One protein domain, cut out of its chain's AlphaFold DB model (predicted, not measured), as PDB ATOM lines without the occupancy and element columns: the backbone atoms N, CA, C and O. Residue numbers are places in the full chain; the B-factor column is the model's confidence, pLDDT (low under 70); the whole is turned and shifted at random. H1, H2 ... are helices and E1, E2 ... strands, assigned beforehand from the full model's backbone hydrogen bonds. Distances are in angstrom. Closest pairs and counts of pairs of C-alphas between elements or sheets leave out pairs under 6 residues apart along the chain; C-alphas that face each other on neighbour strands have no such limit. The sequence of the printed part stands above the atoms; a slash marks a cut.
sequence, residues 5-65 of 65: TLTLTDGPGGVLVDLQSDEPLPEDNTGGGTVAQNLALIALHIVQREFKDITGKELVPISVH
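Overview. This is residues 5 to 65 of the 65 residues of an uncharacterized protein of Neisseria shayeganii 871 (UniProt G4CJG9). One long helix, H1, is laid along one face of a small three-stranded sheet whose other face is bare, making two layers. The printed part has 61 residues, with E1, E2, H1 and E3 in that order; the sheet, E1, E2, E3, is mixed, as is the class, helices and strands. It is elongated, 34 by 21 by 14 A, and only just compact, close to loose, with a radius of gyration of the C-alphas of 12.4 A.

Arrangement. E1, residues 5 to 11, and E2, residues 14 to 21, form an antiparallel hairpin; N 7 and O 18 are 2.8 A apart. H1, residues 35 to 55, is on the sheet, height 9.9 A, along the strands; every O i to N i+4 pair is within hydrogen-bond range. E3, residues 61 to 64, is parallel to E2, with N 19 and O 63 3.1 A apart. E2, H1, E3 is a strand-helix-strand unit, parallel neighbours joined through a helix, its crossover right-handed.

Along the chain. E1 begins at C-alpha 5 (4.666, 37.625, 18.257). E2 spans 23.2 A, H1 29.7 A. E3 ends at C-alpha 64 (-0.062, 45.388, 23.368).

Size, cuts and confidence. The printed part has no cut. E2 to H1 is a long link. Residues 12 to 13, 28 to 31 and 61 to 62 have pLDDT under 70.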
ATOM      1  N   THR A   5       5.714  38.419  18.902       94.25
ATOM      2  CA  THR A   5       4.666  37.625  18.257       94.25
ATOM      3  C   THR A   5       3.447  38.505  18.029       94.25
ATOM      4  O   THR A   5       2.919  39.085  18.972       94.25
ATOM      5  N   LEU A   6       3.003  38.592  16.774       91.69
ATOM      6  CA  LEU A   6       1.743  39.223  16.392       91.69
ATOM      7  C   LEU A   6       0.736  38.116  16.066       91.69
ATOM      8  O   LEU A   6       0.947  37.353  15.122       91.69
ATOM      9  N   THR A   7      -0.340  38.030  16.840       92.31
ATOM     10  CA  THR A   7      -1.375  37.004  16.687       92.31
ATOM     11  C   THR A   7      -2.662  37.625  16.162       92.31
ATOM     12  O   THR A   7      -3.119  38.644  16.676       92.31
ATOM     13  N   LEU A   8      -3.257  36.990  15.150       89.12
ATOM     14  CA  LEU A   8      -4.559  37.334  14.579       89.12
ATOM     15  C   LEU A   8      -5.527  36.187  14.883       89.12
ATOM     16  O   LEU A   8      -5.238  35.043  14.536       89.12
ATOM     17  N   THR A   9      -6.657  36.476  15.526       88.25
ATOM     18  CA  THR A   9      -7.674  35.463  15.857       88.25
ATOM     19  C   THR A   9      -9.046  35.922  15.384       88.25
ATOM     20  O   THR A   9      -9.504  36.994  15.776       88.25
ATOM     21  N   ASP A  10      -9.724  35.112  14.570       85.06
ATOM     22  CA  ASP A  10     -11.118  35.367  14.205       85.06
ATOM     23  C   ASP A  10     -12.032  35.211  15.427       85.06
ATOM     24  O   ASP A  10     -11.949  34.235  16.175       85.06
ATOM     25  N   GLY A  11     -12.935  36.169  15.620       75.50
ATOM     26  CA  GLY A  11     -13.930  36.161  16.681       75.50
ATOM     27  C   GLY A  11     -15.333  36.514  16.176       75.50
ATOM     28  O   GLY A  11     -15.498  37.023  15.065       75.50
ATOM     29  N   PRO A  12     -16.376  36.308  17.001       68.69
ATOM     30  CA  PRO A  12     -17.771  36.549  16.612       68.69
ATOM     31  C   PRO A  12     -18.084  37.995  16.179       68.69
ATOM     32  O   PRO A  12     -19.115  38.233  15.558       68.69
ATOM     33  N   GLY A  13     -17.218  38.957  16.521       67.75
ATOM     34  CA  GLY A  13     -17.381  40.385  16.229       67.75
ATOM     35  C   GLY A  13     -16.292  41.008  15.349       67.75
ATOM     36  O   GLY A  13     -16.296  42.225  15.187       67.75
ATOM     37  N   GLY A  14     -15.361  40.221  14.796       74.94
ATOM     38  CA  GLY A  14     -14.239  40.735  14.002       74.94
ATOM     39  C   GLY A  14     -12.944  39.958  14.227       74.94
ATOM     40  O   GLY A  14     -12.979  38.804  14.640       74.94
ATOM     41  N   VAL A  15     -11.807  40.603  13.966       79.94
ATOM     42  CA  VAL A  15     -10.474  40.029  14.186       79.94
ATOM     43  C   VAL A  15      -9.871  40.630  15.448       79.94
ATOM     44  O   VAL A  15      -9.827  41.847  15.611       79.94
ATOM     45  N   LEU A  16      -9.403  39.755  16.325       82.50
ATOM     46  CA  LEU A  16      -8.651  40.085  17.520       82.50
ATOM     47  C   LEU A  16      -7.166  40.127  17.168       82.50
ATOM     48  O   LEU A  16      -6.651  39.174  16.577       82.50
ATOM     49  N   VAL A  17      -6.488  41.216  17.531       86.44
ATOM     50  CA  VAL A  17      -5.052  41.383  17.289       86.44
ATOM     51  C   VAL A  17      -4.328  41.588  18.608       86.44
ATOM     52  O   VAL A  17      -4.683  42.482  19.381       86.44
ATOM     53  N   ASP A  18      -3.339  40.733  18.847       89.38
ATOM     54  CA  ASP A  18      -2.523  40.702  20.058       89.38
ATOM     55  C   ASP A  18      -1.042  40.788  19.686       89.38
ATOM     56  O   ASP A  18      -0.560  40.020  18.845       89.38
ATOM     57  N   LEU A  19      -0.336  41.736  20.298       91.12
ATOM     58  CA  LEU A  19       1.096  41.929  20.130       91.12
ATOM     59  C   LEU A  19       1.791  41.639  21.459       91.12
ATOM     60  O   LEU A  19       1.621  42.380  22.424       91.12
ATOM     61  N   GLN A  20       2.600  40.581  21.471       92.38
ATOM     62  CA  GLN A  20       3.359  40.146  22.640       92.38
ATOM     63  C   GLN A  20       4.854  40.255  22.373       92.38
ATOM     64  O   GLN A  20       5.347  39.739  21.364       92.38
ATOM     65  N   SER A  21       5.581  40.865  23.301       92.31
ATOM     66  CA  SER A  21       7.039  40.906  23.310       92.31
ATOM     67  C   SER A  21       7.573  40.308  24.617       92.31
ATOM     68  O   SER A  21       7.004  40.519  25.683       92.31
ATOM     69  N   ASP A  22       8.648  39.519  24.550       92.75
ATOM     70  CA  ASP A  22       9.301  38.974  25.757       92.75
ATOM     71  C   ASP A  22      10.108  40.026  26.540       92.75
ATOM     72  O   ASP A  22      10.417  39.831  27.714       92.75
ATOM     73  N   GLU A  23      10.402  41.151  25.894       89.75
ATOM     74  CA  GLU A  23      10.999  42.361  26.456       89.75
ATOM     75  C   GLU A  23      10.030  43.542  26.298       89.75
ATOM     76  O   GLU A  23       9.276  43.560  25.321       89.75
ATOM     77  N   PRO A  24      10.080  44.576  27.158       87.31
ATOM     78  CA  PRO A  24       9.218  45.749  27.030       87.31
ATOM     79  C   PRO A  24       9.281  46.365  25.629       87.31
ATOM     80  O   PRO A  24      10.374  46.600  25.092       87.31
ATOM     81  N   LEU A  25       8.115  46.613  25.028       87.38
ATOM     82  CA  LEU A  25       8.031  47.317  23.751       87.38
ATOM     83  C   LEU A  25       8.613  48.736  23.882       87.38
ATOM     84  O   LEU A  25       8.469  49.370  24.929       87.38
ATOM     85  N   PRO A  26       9.293  49.240  22.839       84.44
ATOM     86  CA  PRO A  26       9.821  50.594  22.858       84.44
ATOM     87  C   PRO A  26       8.683  51.612  22.919       84.44
ATOM     88  O   PRO A  26       7.666  51.457  22.246       84.44
ATOM     89  N   GLU A  27       8.877  52.669  23.704       78.50
ATOM     90  CA  GLU A  27       7.956  53.802  23.712       78.50
ATOM     91  C   GLU A  27       8.021  54.548  22.374       78.50
ATOM     92  O   GLU A  27       9.085  54.666  21.750       78.50
ATOM     93  N   ASP A  28       6.887  55.106  21.951       67.56
ATOM     94  CA  ASP A  28       6.803  55.869  20.711       67.56
ATOM     95  C   ASP A  28       7.861  56.988  20.680       67.56
ATOM     96  O   ASP A  28       7.987  57.796  21.600       67.56
ATOM     97  N   ASN A  29       8.619  57.049  19.581       58.88
ATOM     98  CA  ASN A  29       9.622  58.081  19.279       58.88
ATOM     99  C   ASN A  29      10.878  58.146  20.172       58.88
ATOM    100  O   ASN A  29      11.663  59.081  20.008       58.88
ATOM    101  N   THR A  30      11.152  57.178  21.054       57.31
ATOM    102  CA  THR A  30      12.384  57.209  21.882       57.31
ATOM    103  C   THR A  30      13.612  56.549  21.247       57.31
ATOM    104  O   THR A  30      14.677  56.510  21.860       57.31
ATOM    105  N   GLY A  31      13.532  56.061  20.003       59.50
ATOM    106  CA  GLY A  31      14.676  55.434  19.317       59.50
ATOM    107  C   GLY A  31      15.195  54.160  20.004       59.50
ATOM    108  O   GLY A  31      16.288  53.693  19.685       59.50
ATOM    109  N   GLY A  32      14.425  53.618  20.951       74.12
ATOM    110  CA  GLY A  32      14.708  52.379  21.660       74.12
ATOM    111  C   GLY A  32      14.142  51.150  20.949       74.12
ATOM    112  O   GLY A  32      13.480  51.243  19.917       74.12
ATOM    113  N   GLY A  33      14.392  49.982  21.536       80.56
ATOM    114  CA  GLY A  33      13.858  48.708  21.061       80.56
ATOM    115  C   GLY A  33      14.723  48.013  20.012       80.56
ATOM    116  O   GLY A  33      15.585  48.587  19.347       80.56
ATOM    117  N   THR A  34      14.508  46.712  19.893       89.69
ATOM    118  CA  THR A  34      15.160  45.884  18.880       89.69
ATOM    119  C   THR A  34      14.481  46.048  17.521       89.69
ATOM    120  O   THR A  34      13.315  46.428  17.420       89.69
ATOM    121  N   VAL A  35      15.189  45.677  16.451       90.44
ATOM    122  CA  VAL A  35      14.636  45.674  15.086       90.44
ATOM    123  C   VAL A  35      13.329  44.872  14.996       90.44
ATOM    124  O   VAL A  35      12.403  45.305  14.319       90.44
ATOM    125  N   ALA A  36      13.219  43.743  15.706       92.06
ATOM    126  CA  ALA A  36      12.013  42.915  15.705       92.06
ATOM    127  C   ALA A  36      10.800  43.634  16.321       92.06
ATOM    128  O   ALA A  36       9.710  43.572  15.761       92.06
ATOM    129  N   GLN A  37      10.996  44.357  17.427       90.88
ATOM    130  CA  GLN A  37       9.943  45.152  18.072       90.88
ATOM    131  C   GLN A  37       9.469  46.285  17.165       90.88
ATOM    132  O   GLN A  37       8.270  46.427  16.936       90.88
ATOM    133  N   ASN A  38      10.407  47.015  16.560       89.12
ATOM    134  CA  ASN A  38      10.075  48.089  15.626       89.12
ATOM    135  C   ASN A  38       9.315  47.565  14.400       89.12
ATOM    136  O   ASN A  38       8.303  48.141  14.007       89.12
ATOM    137  N   LEU A  39       9.749  46.442  13.818       91.50
ATOM    138  CA  LEU A  39       9.048  45.827  12.690       91.50
ATOM    139  C   LEU A  39       7.646  45.338  13.064       91.50
ATOM    140  O   LEU A  39       6.734  45.474  12.254       91.50
ATOM    141  N   ALA A  40       7.455  44.798  14.267       91.50
ATOM    142  CA  ALA A  40       6.147  44.334  14.710       91.50
ATOM    143  C   ALA A  40       5.158  45.493  14.925       91.50
ATOM    144  O   ALA A  40       4.007  45.392  14.503       91.50
ATOM    145  N   LEU A  41       5.615  46.614  15.497       89.81
ATOM    146  CA  LEU A  41       4.814  47.836  15.628       89.81
ATOM    147  C   LEU A  41       4.444  48.422  14.257       89.81
ATOM    148  O   LEU A  41       3.287  48.767  14.021       89.81
ATOM    149  N   ILE A  42       5.399  48.464  13.321       91.06
ATOM    150  CA  ILE A  42       5.147  48.892  11.936       91.06
ATOM    151  C   ILE A  42       4.125  47.969  11.263       91.06
ATOM    152  O   ILE A  42       3.191  48.451  10.623       91.06
ATOM    153  N   ALA A  43       4.273  46.650  11.414       91.81
ATOM    154  CA  ALA A  43       3.344  45.682  10.849       91.81
ATOM    155  C   ALA A  43       1.926  45.875  11.406       91.81
ATOM    156  O   ALA A  43       0.977  45.918  10.628       91.81
ATOM    157  N   LEU A  44       1.784  46.059  12.723       90.88
ATOM    158  CA  LEU A  44       0.496  46.334  13.360       90.88
ATOM    159  C   LEU A  44      -0.151  47.607  12.796       90.88
ATOM    160  O   LEU A  44      -1.318  47.576  12.408       90.88
ATOM    161  N   HIS A  45       0.613  48.698  12.686       89.75
ATOM    162  CA  HIS A  45       0.122  49.963  12.136       89.75
ATOM    163  C   HIS A  45      -0.346  49.827  10.678       89.75
ATOM    164  O   HIS A  45      -1.427  50.300  10.322       89.75
ATOM    165  N   ILE A  46       0.443  49.155   9.831       92.56
ATOM    166  CA  ILE A  46       0.084  48.921   8.426       92.56
ATOM    167  C   ILE A  46      -1.173  48.054   8.336       92.56
ATOM    168  O   ILE A  46      -2.087  48.399   7.597       92.56
ATOM    169  N   VAL A  47      -1.267  46.970   9.111       89.81
ATOM    170  CA  VAL A  47      -2.450  46.095   9.113       89.81
ATOM    171  C   VAL A  47      -3.707  46.861   9.523       89.81
ATOM    172  O   VAL A  47      -4.733  46.726   8.861       89.81
ATOM    173  N   GLN A  48      -3.639  47.692  10.567       87.88
ATOM    174  CA  GLN A  48      -4.764  48.529  10.999       87.88
ATOM    175  C   GLN A  48      -5.220  49.483   9.892       87.88
ATOM    176  O   GLN A  48      -6.415  49.567   9.600       87.88
ATOM    177  N   ARG A  49      -4.266  50.171   9.256       91.25
ATOM    178  CA  ARG A  49      -4.548  51.100   8.162       91.25
ATOM    179  C   ARG A  49      -5.172  50.389   6.963       91.25
ATOM    180  O   ARG A  49      -6.251  50.773   6.529       91.25
ATOM    181  N   GLU A  50      -4.519  49.351   6.446       93.00
ATOM    182  CA  GLU A  50      -4.979  48.644   5.246       93.00
ATOM    183  C   GLU A  50      -6.325  47.949   5.490       93.00
ATOM    184  O   GLU A  50      -7.196  47.963   4.624       93.00
ATOM    185  N   PHE A  51      -6.560  47.400   6.688       88.38
ATOM    186  CA  PHE A  51      -7.861  46.826   7.037       88.38
ATOM    187  C   PHE A  51      -8.979  47.869   6.970       88.38
ATOM    188  O   PHE A  51     -10.040  47.596   6.400       88.38
ATOM    189  N   LYS A  52      -8.741  49.069   7.509       88.81
ATOM    190  CA  LYS A  52      -9.691  50.179   7.430       88.81
ATOM    191  C   LYS A  52      -9.919  50.629   5.993       88.81
ATOM    192  O   LYS A  52     -11.072  50.766   5.591       88.81
ATOM    193  N   ASP A  53      -8.851  50.806   5.222       93.06
ATOM    194  CA  ASP A  53      -8.926  51.265   3.832       93.06
ATOM    195  C   ASP A  53      -9.672  50.249   2.939       93.06
ATOM    196  O   ASP A  53     -10.469  50.641   2.087       93.06
ATOM    197  N   ILE A  54      -9.487  48.943   3.169       92.94
ATOM    198  CA  ILE A  54     -10.116  47.867   2.383       92.94
ATOM    199  C   ILE A  54     -11.561  47.591   2.820       92.94
ATOM    200  O   ILE A  54     -12.426  47.339   1.981       92.94
ATOM    201  N   THR A  55     -11.836  47.577   4.127       88.62
ATOM    202  CA  THR A  55     -13.120  47.087   4.665       88.62
ATOM    203  C   THR A  55     -14.053  48.191   5.159       88.62
ATOM    204  O   THR A  55     -15.233  47.928   5.401       88.62
ATOM    205  N   GLY A  56     -13.540  49.408   5.353       87.81
ATOM    206  CA  GLY A  56     -14.251  50.514   5.994       87.81
ATOM    207  C   GLY A  56     -14.480  50.334   7.500       87.81
ATOM    208  O   GLY A  56     -15.217  51.122   8.093       87.81
ATOM    209  N   LYS A  57     -13.899  49.303   8.126       84.06
ATOM    210  CA  LYS A  57     -14.051  48.997   9.557       84.06
ATOM    211  C   LYS A  57     -12.761  49.278  10.316       84.06
ATOM    212  O   LYS A  57     -11.673  49.081   9.792       84.06
ATOM    213  N   GLU A  58     -12.889  49.680  11.575       83.19
ATOM    214  CA  GLU A  58     -11.740  49.797  12.476       83.19
ATOM    215  C   GLU A  58     -11.350  48.419  13.012       83.19
ATOM    216  O   GLU A  58     -12.203  47.641  13.451       83.19
ATOM    217  N   LEU A  59     -10.053  48.128  12.987       79.94
ATOM    218  CA  LEU A  59      -9.496  46.950  13.631       79.94
ATOM    219  C   LEU A  59      -9.243  47.276  15.106       79.94
ATOM    220  O   LEU A  59      -8.537  48.233  15.413       79.94
ATOM    221  N   VAL A  60      -9.827  46.497  16.018       72.69
ATOM    222  CA  VAL A  60      -9.740  46.758  17.462       72.69
ATOM    223  C   VAL A  60      -8.590  45.937  18.060       72.69
ATOM    224  O   VAL A  60      -8.717  44.715  18.163       72.69
ATOM    225  N   PRO A  61      -7.463  46.562  18.452       68.81
ATOM    226  CA  PRO A  61      -6.419  45.871  19.201       68.81
ATOM    227  C   PRO A  61      -6.919  45.546  20.613       68.81
ATOM    228  O   PRO A  61      -7.641  46.339  21.218       68.81
ATOM    229  N   ILE A  62      -6.531  44.386  21.142       68.25
ATOM    230  CA  ILE A  62      -6.964  43.940  22.480       68.25
ATOM    231  C   ILE A  62      -5.863  44.133  23.508       68.25
ATOM    232  O   ILE A  62      -6.141  44.560  24.626       68.25
ATOM    233  N   SER A  63      -4.627  43.837  23.112       72.12
ATOM    234  CA  SER A  63      -3.477  43.791  24.002       72.12
ATOM    235  C   SER A  63      -2.201  44.127  23.233       72.12
ATOM    236  O   SER A  63      -1.967  43.634  22.129       72.12
ATOM    237  N   VAL A  64      -1.405  45.019  23.820       72.88
ATOM    238  CA  VAL A  64      -0.062  45.388  23.368       72.88
ATOM    239  C   VAL A  64       0.789  45.460  24.630       72.88
ATOM    240  O   VAL A  64       0.573  46.348  25.460       72.88
ATOM    241  N   HIS A  65       1.676  44.481  24.813       71.06
ATOM    242  CA  HIS A  65       2.467  44.303  26.033       71.06
ATOM    243  C   HIS A  65       3.925  43.967  25.707       71.06
ATOM    244  O   HIS A  65       4.162  43.127  24.802       71.06
TER     245      HIS A  65